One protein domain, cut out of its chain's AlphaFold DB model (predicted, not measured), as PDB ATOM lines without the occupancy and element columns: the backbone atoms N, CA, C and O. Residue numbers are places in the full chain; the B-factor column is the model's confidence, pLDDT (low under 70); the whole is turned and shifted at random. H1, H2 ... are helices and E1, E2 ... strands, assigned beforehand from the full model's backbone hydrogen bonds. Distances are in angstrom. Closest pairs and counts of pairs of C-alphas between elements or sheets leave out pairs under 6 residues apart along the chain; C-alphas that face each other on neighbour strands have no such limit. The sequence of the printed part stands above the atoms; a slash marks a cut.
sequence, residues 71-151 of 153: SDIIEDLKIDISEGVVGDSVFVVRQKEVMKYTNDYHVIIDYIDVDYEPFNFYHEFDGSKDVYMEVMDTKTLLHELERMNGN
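What this domain is: This is residues 71 to 151 of the 153 residues of an uncharacterized protein of Dolosigranulum pigrum (UniProt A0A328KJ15). Helices H1 and H3 sit on one face of a twisted antiparallel sheet, E2 E1 E3, making two layers; H2 is off the sheet. The 81 printed residues include H1 E1 E2 H2 E3 H3 in order, a mixed class. The whole is compact, radius of gyration of the C-alphas 12.9 A, spanning 37 by 32 by 19 A.

How they stand to each other: Start at H1, residues 71 to 83; it touches H3, residues 138 to 149, closest at C-alphas 74 and 142, 6.6 A. E1, residues 89 to 95, forms a hairpin with E2, residues 108 to 113, N 91 to O 112 2.8 A. Its other neighbour is E3, residues 131 to 137, N 92 to O 134 2.8 A. H2, residues 118 to 124, has 0 of 3 O i to N i+4 and 2 of 4 O i to N i+3 pairs within hydrogen-bond range.

Where its parts are: Find C-alpha 71 at (282.108, 48.556, 139.766); H1 runs 18.4 A. H3 ends at C-alpha 149, (283.843, 44.577, 145.304).

The domain as a whole: The link at residues 96 to 107 is long; pLDDT is under 70 at 96 to 105, 117 to 129 and 151.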
ATOM      1  N   SER A  71     283.403  48.451 140.446       91.62
ATOM      2  CA  SER A  71     282.108  48.556 139.766       91.62
ATOM      3  C   SER A  71     282.259  48.852 138.273       91.62
ATOM      4  O   SER A  71     281.625  48.166 137.474       91.62
ATOM      5  N   ASP A  72     283.162  49.766 137.910       92.75
ATOM      6  CA  ASP A  72     283.435  50.130 136.514       92.75
ATOM      7  C   ASP A  72     284.035  48.945 135.731       92.75
ATOM      8  O   ASP A  72     283.473  48.514 134.731       92.75
ATOM      9  N   ILE A  73     285.102  48.320 136.249       93.62
ATOM     10  CA  ILE A  73     285.752  47.152 135.616       93.62
ATOM     11  C   ILE A  73     284.770  45.976 135.472       93.62
ATOM     12  O   ILE A  73     284.800  45.247 134.482       93.62
ATOM     13  N   ILE A  74     283.888  45.770 136.456       95.50
ATOM     14  CA  ILE A  74     282.846  44.738 136.412       95.50
ATOM     15  C   ILE A  74     281.823  45.036 135.312       95.50
ATOM     16  O   ILE A  74     281.374  44.101 134.643       95.50
ATOM     17  N   GLU A  75     281.400  46.293 135.172       96.25
ATOM     18  CA  GLU A  75     280.454  46.710 134.137       96.25
ATOM     19  C   GLU A  75     281.060  46.521 132.745       96.25
ATOM     20  O   GLU A  75     280.457  45.827 131.921       96.25
ATOM     21  N   ASP A  76     282.280  47.014 132.536       95.44
ATOM     22  CA  ASP A  76     283.012  46.873 131.278       95.44
ATOM     23  C   ASP A  76     283.200  45.395 130.912       95.44
ATOM     24  O   ASP A  76     282.820  44.969 129.824       95.44
ATOM     25  N   LEU A  77     283.656  44.561 131.855       96.00
ATOM     26  CA  LEU A  77     283.885  43.138 131.592       96.00
ATOM     27  C   LEU A  77     282.588  42.404 131.223       96.00
ATOM     28  O   LEU A  77     282.591  41.488 130.398       96.00
ATOM     29  N   LYS A  78     281.452  42.791 131.814       96.25
ATOM     30  CA  LYS A  78     280.138  42.234 131.453       96.25
ATOM     31  C   LYS A  78     279.727  42.629 130.038       96.25
ATOM     32  O   LYS A  78     279.171  41.781 129.331       96.25
ATOM     33  N   ILE A  79     279.978  43.877 129.644       96.31
ATOM     34  CA  ILE A  79     279.722  44.367 128.286       96.31
ATOM     35  C   ILE A  79     280.597  43.592 127.302       96.31
ATOM     36  O   ILE A  79     280.050  42.967 126.393       96.31
ATOM     37  N   ASP A  80     281.900  43.502 127.555       95.12
ATOM     38  CA  ASP A  80     282.863  42.831 126.680       95.12
ATOM     39  C   ASP A  80     282.550  41.344 126.478       95.12
ATOM     40  O   ASP A  80     282.606  40.838 125.353       95.12
ATOM     41  N   ILE A  81     282.139  40.636 127.538       94.25
ATOM     42  CA  ILE A  81     281.656  39.248 127.437       94.25
ATOM     43  C   ILE A  81     280.401  39.174 126.554       94.25
ATOM     44  O   ILE A  81     280.243  38.234 125.773       94.25
ATOM     45  N   SER A  82     279.476  40.128 126.696       95.56
ATOM     46  CA  SER A  82     278.205  40.118 125.961       95.56
ATOM     47  C   SER A  82     278.364  40.461 124.480       95.56
ATOM     48  O   SER A  82     277.650  39.910 123.640       95.56
ATOM     49  N   GLU A  83     279.317  41.339 124.167       94.69
ATOM     50  CA  GLU A  83     279.645  41.770 122.810       94.69
ATOM     51  C   GLU A  83     280.649  40.831 122.123       94.69
ATOM     52  O   GLU A  83     280.851  40.927 120.912       94.69
ATOM     53  N   GLY A  84     281.228  39.877 122.864       91.81
ATOM     54  CA  GLY A  84     282.236  38.946 122.354       91.81
ATOM     55  C   GLY A  84     283.570  39.627 122.047       91.81
ATOM     56  O   GLY A  84     284.293  39.171 121.164       91.81
ATOM     57  N   VAL A  85     283.858  40.732 122.743       89.81
ATOM     58  CA  VAL A  85     285.124  41.478 122.665       89.81
ATOM     59  C   VAL A  85     286.243  40.687 123.330       89.81
ATOM     60  O   VAL A  85     287.354  40.660 122.809       89.81
ATOM     61  N   VAL A  86     285.930  40.015 124.443       91.12
ATOM     62  CA  VAL A  86     286.854  39.121 125.145       91.12
ATOM     63  C   VAL A  86     286.494  37.655 124.932       91.12
ATOM     64  O   VAL A  86     285.317  37.278 124.897       91.12
ATOM     65  N   GLY A  87     287.519  36.812 124.818       89.31
ATOM     66  CA  GLY A  87     287.379  35.360 124.746       89.31
ATOM     67  C   GLY A  87     287.126  34.678 126.100       89.31
ATOM     68  O   GLY A  87     286.796  35.298 127.112       89.31
ATOM     69  N   ASP A  88     287.330  33.356 126.134       93.38
ATOM     70  CA  ASP A  88     287.244  32.545 127.363       93.38
ATOM     71  C   ASP A  88     288.389  32.834 128.352       93.38
ATOM     72  O   ASP A  88     288.375  32.368 129.491       93.38
ATOM     73  N   SER A  89     289.423  33.560 127.929       93.56
ATOM     74  CA  SER A  89     290.563  33.910 128.770       93.56
ATOM     75  C   SER A  89     291.041  35.325 128.489       93.56
ATOM     76  O   SER A  89     291.007  35.780 127.351       93.56
ATOM     77  N   VAL A  90     291.533  35.979 129.535       93.44
ATOM     78  CA  VAL A  90     292.073  37.342 129.515       93.44
ATOM     79  C   VAL A  90     293.420  37.382 130.231       93.44
ATOM     80  O   VAL A  90     293.698  36.567 131.119       93.44
ATOM     81  N   PHE A  91     294.265  38.342 129.872       90.88
ATOM     82  CA  PHE A  91     295.370  38.776 130.714       90.88
ATOM     83  C   PHE A  91     294.833  39.689 131.812       90.88
ATOM     84  O   PHE A  91     294.266  40.737 131.530       90.88
ATOM     85  N   VAL A  92     295.043  39.312 133.068       90.69
ATOM     86  CA  VAL A  92     294.733  40.148 134.230       90.69
ATOM     87  C   VAL A  92     295.989  40.910 134.618       90.69
ATOM     88  O   VAL A  92     297.019  40.297 134.910       90.69
ATOM     89  N   VAL A  93     295.908  42.237 134.649       87.88
ATOM     90  CA  VAL A  93     296.993  43.107 135.106       87.88
ATOM     91  C   VAL A  93     296.852  43.313 136.604       87.88
ATOM     92  O   VAL A  93     295.825  43.782 137.092       87.88
ATOM     93  N   ARG A  94     297.901  42.984 137.357       86.12
ATOM     94  CA  ARG A  94     297.904  43.072 138.817       86.12
ATOM     95  C   ARG A  94     299.082  43.856 139.347       86.12
ATOM     96  O   ARG A  94     300.164  43.843 138.762       86.12
ATOM     97  N   GLN A  95     298.909  44.471 140.513       78.31
ATOM     98  CA  GLN A  95     300.043  45.004 141.265       78.31
ATOM     99  C   GLN A  95     300.874  43.858 141.860       78.31
ATOM    100  O   GLN A  95     300.342  42.945 142.488       78.31
ATOM    101  N   LYS A  96     302.200  43.924 141.691       69.88
ATOM    102  CA  LYS A  96     303.185  43.053 142.353       69.88
ATOM    103  C   LYS A  96     303.229  43.270 143.853       69.88
ATOM    104  O   LYS A  96     303.687  42.378 144.564       69.88
ATOM    105  N   GLU A  97     302.856  44.459 144.328       61.81
ATOM    106  CA  GLU A  97     302.839  44.713 145.758       61.81
ATOM    107  C   GLU A  97     301.805  43.795 146.406       61.81
ATOM    108  O   GLU A  97     300.596  43.993 146.305       61.81
ATOM    109  N   VAL A  98     302.317  42.761 147.070       56.59
ATOM    110  CA  VAL A  98     301.487  41.824 147.802       56.59
ATOM    111  C   VAL A  98     300.951  42.538 149.024       56.59
ATOM    112  O   VAL A  98     301.719  42.888 149.929       56.59
ATOM    113  N   MET A  99     299.635  42.690 149.120       59.91
ATOM    114  CA  MET A  99     299.018  43.087 150.378       59.91
ATOM    115  C   MET A  99     298.990  41.873 151.308       59.91
ATOM    116  O   MET A  99     297.940  41.329 151.617       59.91
ATOM    117  N   LYS A 100     300.165  41.436 151.785       51.78
ATOM    118  CA  LYS A 100     300.367  40.242 152.638       51.78
ATOM    119  C   LYS A 100     299.496  40.238 153.910       51.78
ATOM    120  O   LYS A 100     299.428  39.247 154.633       51.78
ATOM    121  N   TYR A 101     298.870  41.371 154.210       53.44
ATOM    122  CA  TYR A 101     298.101  41.642 155.415       53.44
ATOM    123  C   TYR A 101     296.595  41.749 155.168       53.44
ATOM    124  O   TYR A 101     295.851  41.884 156.139       53.44
ATOM    125  N   THR A 102     296.155  41.663 153.910       56.00
ATOM    126  CA  THR A 102     294.753  41.496 153.519       56.00
ATOM    127  C   THR A 102     294.539  40.054 153.033       56.00
ATOM    128  O   THR A 102     295.490  39.308 152.800       56.00
ATOM    129  N   ASN A 103     293.279  39.636 152.886       55.19
ATOM    130  CA  ASN A 103     292.958  38.383 152.190       55.19
ATOM    131  C   ASN A 103     293.099  38.514 150.659       55.19
ATOM    132  O   ASN A 103     292.870  37.545 149.940       55.19
ATOM    133  N   ASP A 104     293.473  39.697 150.172       59.53
ATOM    134  CA  ASP A 104     293.484  40.080 148.768       59.53
ATOM    135  C   ASP A 104     294.929  40.329 148.344       59.53
ATOM    136  O   ASP A 104     295.461  41.434 148.434       59.53
ATOM    137  N   TYR A 105     295.593  39.247 147.947       58.06
ATOM    138  CA  TYR A 105     297.045  39.231 147.810       58.06
ATOM    139  C   TYR A 105     297.555  40.084 146.646       58.06
ATOM    140  O   TYR A 105     298.692  40.529 146.728       58.06
ATOM    141  N   HIS A 106     296.746  40.372 145.621       73.88
ATOM    142  CA  HIS A 106     297.167  41.189 144.481       73.88
ATOM    143  C   HIS A 106     295.989  41.960 143.883       73.88
ATOM    144  O   HIS A 106     295.061  41.369 143.330       73.88
ATOM    145  N   VAL A 107     296.053  43.286 143.991       80.19
ATOM    146  CA  VAL A 107     295.065  44.219 143.437       80.19
ATOM    147  C   VAL A 107     294.955  44.019 141.932       80.19
ATOM    148  O   VAL A 107     295.985  43.970 141.254       80.19
ATOM    149  N   ILE A 108     293.726  43.925 141.429       87.81
ATOM    150  CA  ILE A 108     293.450  43.907 139.994       87.81
ATOM    151  C   ILE A 108     293.465  45.357 139.525       87.81
ATOM    152  O   ILE A 108     292.801  46.207 140.107       87.81
ATOM    153  N   ILE A 109     294.282  45.656 138.523       87.06
ATOM    154  CA  ILE A 109     294.337  46.987 137.914       87.06
ATOM    155  C   ILE A 109     293.408  47.022 136.712       87.06
ATOM    156  O   ILE A 109     292.654  47.975 136.564       87.06
ATOM    157  N   ASP A 110     293.511  46.000 135.864       89.75
ATOM    158  CA  ASP A 110     292.834  45.954 134.576       89.75
ATOM    159  C   ASP A 110     292.796  44.521 134.020       89.75
ATOM    160  O   ASP A 110     293.421  43.607 134.580       89.75
ATOM    161  N   TYR A 111     292.106  44.332 132.899       91.25
ATOM    162  CA  TYR A 111     292.102  43.103 132.115       91.25
ATOM    163  C   TYR A 111     292.185  43.393 130.621       91.25
ATOM    164  O   TYR A 111     291.806  44.455 130.144       91.25
ATOM    165  N   ILE A 112     292.700  42.425 129.872       88.69
ATOM    166  CA  ILE A 112     292.879  42.549 128.431       88.69
ATOM    167  C   ILE A 112     292.567  41.214 127.768       88.69
ATOM    168  O   ILE A 112     292.988  40.165 128.256       88.69
ATOM    169  N   ASP A 113     291.903  41.244 126.617       86.94
ATOM    170  CA  ASP A 113     291.832  40.082 125.738       86.94
ATOM    171  C   ASP A 113     293.220  39.499 125.384       86.94
ATOM    172  O   ASP A 113     294.196  40.218 125.147       86.94
ATOM    173  N   VAL A 114     293.315  38.168 125.353       81.69
ATOM    174  CA  VAL A 114     294.576  37.458 125.081       81.69
ATOM    175  C   VAL A 114     295.070  37.592 123.642       81.69
ATOM    176  O   VAL A 114     296.267  37.408 123.401       81.69
ATOM    177  N   ASP A 115     294.186  37.925 122.703       81.06
ATOM    178  CA  ASP A 115     294.524  38.152 121.300       81.06
ATOM    179  C   ASP A 115     295.018  39.592 121.052       81.06
ATOM    180  O   ASP A 115     295.490  39.908 119.954       81.06
ATOM    181  N   TYR A 116     294.980  40.472 122.064       74.69
ATOM    182  CA  TYR A 116     295.552  41.815 121.968       74.69
ATOM    183  C   TYR A 116     297.087  41.764 121.957       74.69
ATOM    184  O   TYR A 116     297.728  41.171 122.829       74.69
ATOM    185  N   GLU A 117     297.705  42.405 120.960       68.00
ATOM    186  CA  GLU A 117     299.146  42.285 120.726       68.00
ATOM    187  C   GLU A 117     299.991  42.744 121.940       68.00
ATOM    188  O   GLU A 117     299.907  43.905 122.359       68.00
ATOM    189  N   PRO A 118     300.910  41.897 122.452       56.12
ATOM    190  CA  PRO A 118     301.720  42.189 123.641       56.12
ATOM    191  C   PRO A 118     302.592  43.452 123.546       56.12
ATOM    192  O   PRO A 118     303.021  43.986 124.567       56.12
ATOM    193  N   PHE A 119     302.892  43.924 122.329       54.69
ATOM    194  CA  PHE A 119     303.743  45.095 122.092       54.69
ATOM    195  C   PHE A 119     303.101  46.416 122.533       54.69
ATOM    196  O   PHE A 119     303.826  47.339 122.904       54.69
ATOM    197  N   ASN A 120     301.770  46.498 122.552       56.91
ATOM    198  CA  ASN A 120     301.060  47.695 123.001       56.91
ATOM    199  C   ASN A 120     301.124  47.860 124.537       56.91
ATOM    200  O   ASN A 120     301.191  48.987 125.024       56.91
ATOM    201  N   PHE A 121     301.247  46.764 125.300       56.00
ATOM    202  CA  PHE A 121     301.312  46.800 126.773       56.00
ATOM    203  C   PHE A 121     302.628  47.268 127.355       56.00
ATOM    204  O   PHE A 121     302.647  47.950 128.380       56.00
ATOM    205  N   TYR A 122     303.740  46.900 126.715       52.25
ATOM    206  CA  TYR A 122     305.055  47.317 127.188       52.25
ATOM    207  C   TYR A 122     305.188  48.839 127.241       52.25
ATOM    208  O   TYR A 122     305.977  49.312 128.045       52.25
ATOM    209  N   HIS A 123     304.418  49.580 126.433       56.22
ATOM    210  CA  HIS A 123     304.417  51.041 126.409       56.22
ATOM    211  C   HIS A 123     303.432  51.686 127.391       56.22
ATOM    212  O   HIS A 123     303.777  52.711 127.976       56.22
ATOM    213  N   GLU A 124     302.249  51.106 127.617       57.88
ATOM    214  CA  GLU A 124     301.282  51.631 128.601       57.88
ATOM    215  C   GLU A 124     301.772  51.502 130.047       57.88
ATOM    216  O   GLU A 124     301.504  52.371 130.877       57.88
ATOM    217  N   PHE A 125     302.556  50.462 130.335       58.22
ATOM    218  CA  PHE A 125     303.128  50.209 131.659       58.22
ATOM    219  C   PHE A 125     304.656  50.415 131.706       58.22
ATOM    220  O   PHE A 125     305.302  50.023 132.683       58.22
ATOM    221  N   ASP A 126     305.252  51.054 130.684       45.62
ATOM    222  CA  ASP A 126     306.693  51.361 130.623       45.62
ATOM    223  C   ASP A 126     307.095  52.280 131.788       45.62
ATOM    224  O   ASP A 126     306.912  53.499 131.765       45.62
ATOM    225  N   GLY A 127     307.610  51.676 132.861       50.03
ATOM    226  CA  GLY A 127     308.051  52.372 134.069       50.03
ATOM    227  C   GLY A 127     307.369  51.925 135.363       50.03
ATOM    228  O   GLY A 127     307.942  52.150 136.433       50.03
ATOM    229  N   SER A 128     306.227  51.228 135.315       54.84
ATOM    230  CA  SER A 128     305.603  50.641 136.509       54.84
ATOM    231  C   SER A 128     306.256  49.289 136.828       54.84
ATOM    232  O   SER A 128     305.793  48.206 136.483       54.84
ATOM    233  N   LYS A 129     307.400  49.330 137.522       55.03
ATOM    234  CA  LYS A 129     308.150  48.119 137.926       55.03
ATOM    235  C   LYS A 129     307.338  47.143 138.791       55.03
ATOM    236  O   LYS A 129     307.745  45.985 138.936       55.03
ATOM    237  N   ASP A 130     306.187  47.581 139.285       72.25
ATOM    238  CA  ASP A 130     305.384  46.918 140.301       72.25
ATOM    239  C   ASP A 130     304.077  46.323 139.760       72.25
ATOM    240  O   ASP A 130     303.121  46.200 140.516       72.25
ATOM    241  N   VAL A 131     304.018  45.919 138.484       74.75
ATOM    242  CA  VAL A 131     302.884  45.147 137.938       74.75
ATOM    243  C   VAL A 131     303.322  43.823 137.313       74.75
ATOM    244  O   VAL A 131     304.461  43.684 136.853       74.75
ATOM    245  N   TYR A 132     302.445  42.823 137.349       79.12
ATOM    246  CA  TYR A 132     302.602  41.550 136.649       79.12
ATOM    247  C   TYR A 132     301.283  41.145 135.990       79.12
ATOM    248  O   TYR A 132     300.225  41.659 136.345       79.12
ATOM    249  N   MET A 133     301.366  40.229 135.027       83.69
ATOM    250  CA  MET A 133     300.203  39.701 134.323       83.69
ATOM    251  C   MET A 133     300.074  38.206 134.565       83.69
ATOM    252  O   MET A 133     301.077  37.491 134.640       83.69
ATOM    253  N   GLU A 134     298.839  37.737 134.635       87.19
ATOM    254  CA  GLU A 134     298.513  36.317 134.603       87.19
ATOM    255  C   GLU A 134     297.336  36.069 133.667       87.19
ATOM    256  O   GLU A 134     296.484  36.932 133.487       87.19
ATOM    257  N   VAL A 135     297.303  34.890 133.053       90.50
ATOM    258  CA  VAL A 135     296.155  34.470 132.249       90.50
ATOM    259  C   VAL A 135     295.105  33.891 133.184       90.50
ATOM    260  O   VAL A 135     295.418  33.016 133.995       90.50
ATOM    261  N   MET A 136     293.867  34.349 133.045       93.06
ATOM    262  CA  MET A 136     292.733  33.867 133.823       93.06
ATOM    263  C   MET A 136     291.529  33.610 132.920       93.06
ATOM    264  O   MET A 136     291.328  34.307 131.930       93.06
ATOM    265  N   ASP A 137     290.717  32.617 133.283       95.62
ATOM    266  CA  ASP A 137     289.393  32.431 132.694       95.62
ATOM    267  C   ASP A 137     288.511  33.658 132.978       95.62
ATOM    268  O   ASP A 137     288.418  34.127 134.116       95.62
ATOM    269  N   THR A 138     287.846  34.171 131.948       95.12
ATOM    270  CA  THR A 138     287.118  35.448 132.001       95.12
ATOM    271  C   THR A 138     286.003  35.443 133.058       95.12
ATOM    272  O   THR A 138     285.784  36.433 133.758       95.12
ATOM    273  N   LYS A 139     285.322  34.304 133.256       94.38
ATOM    274  CA  LYS A 139     284.276  34.165 134.289       94.38
ATOM    275  C   LYS A 139     284.867  34.109 135.694       94.38
ATOM    276  O   LYS A 139     284.256  34.604 136.639       94.38
ATOM    277  N   THR A 140     286.042  33.506 135.828       94.44
ATOM    278  CA  THR A 140     286.796  33.444 137.080       94.44
ATOM    279  C   THR A 140     287.236  34.840 137.510       94.44
ATOM    280  O   THR A 140     287.020  35.193 138.670       94.44
ATOM    281  N   LEU A 141     287.740  35.658 136.577       93.88
ATOM    282  CA  LEU A 141     288.049  37.067 136.835       93.88
ATOM    283  C   LEU A 141     286.804  37.827 137.306       93.88
ATOM    284  O   LEU A 141     286.850  38.499 138.336       93.88
ATOM    285  N   LEU A 142     285.683  37.693 136.590       94.44
ATOM    286  CA  LEU A 142     284.443  38.376 136.957       94.44
ATOM    287  C   LEU A 142     283.991  38.011 138.380       94.44
ATOM    288  O   LEU A 142     283.630  38.888 139.163       94.44
ATOM    289  N   HIS A 143     284.063  36.728 138.741       92.12
ATOM    290  CA  HIS A 143     283.727  36.275 140.088       92.12
ATOM    291  C   HIS A 143     284.686  36.829 141.154       92.12
ATOM    292  O   HIS A 143     284.249  37.185 142.250       92.12
ATOM    293  N   GLU A 144     285.985  36.913 140.854       89.81
ATOM    294  CA  GLU A 144     286.971  37.507 141.757       89.81
ATOM    295  C   GLU A 144     286.693  39.000 141.982       89.81
ATOM    296  O   GLU A 144     286.633  39.426 143.138       89.81
ATOM    297  N   LEU A 145     286.437  39.761 140.912       90.44
ATOM    298  CA  LEU A 145     286.075  41.178 140.977       90.44
ATOM    299  C   LEU A 145     284.803  41.391 141.804       90.44
ATOM    300  O   LEU A 145     284.809  42.197 142.729       90.44
ATOM    301  N   GLU A 146     283.730  40.635 141.546       89.94
ATOM    302  CA  GLU A 146     282.475  40.736 142.307       89.94
ATOM    303  C   GLU A 146     282.669  40.390 143.792       89.94
ATOM    304  O   GLU A 146     282.135  41.077 144.667       89.94
ATOM    305  N   ARG A 147     283.475  39.364 144.100       85.69
ATOM    306  CA  ARG A 147     283.821  38.994 145.480       85.69
ATOM    307  C   ARG A 147     284.596  40.110 146.180       85.69
ATOM    308  O   ARG A 147     284.328  40.388 147.346       85.69
ATOM    309  N   MET A 148     285.570  40.718 145.505       81.75
ATOM    310  CA  MET A 148     286.393  41.785 146.080       81.75
ATOM    311  C   MET A 148     285.617  43.103 146.211       81.75
ATOM    312  O   MET A 148     285.769  43.782 147.224       81.75
ATOM    313  N   ASN A 149     284.732  43.412 145.260       84.62
ATOM    314  CA  ASN A 149     283.843  44.577 145.304       84.62
ATOM    315  C   ASN A 149     282.776  44.437 146.404       84.62
ATOM    316  O   ASN A 149     282.415  45.399 147.071       84.62
ATOM    317  N   GLY A 150     282.289  43.216 146.649       71.38
ATOM    318  CA  GLY A 150     281.312  42.919 147.703       71.38
ATOM    319  C   GLY A 150     281.857  42.987 149.137       71.38
ATOM    320  O   GLY A 150     281.068  42.958 150.079       71.38
ATOM    321  N   ASN A 151     283.178  43.099 149.324       57.47
ATOM    322  CA  ASN A 151     283.820  43.235 150.639       57.47
ATOM    323  C   ASN A 151     283.921  44.696 151.126       57.47
ATOM    324  O   ASN A 151     284.699  44.982 152.037       57.47
TER     325      ASN A 151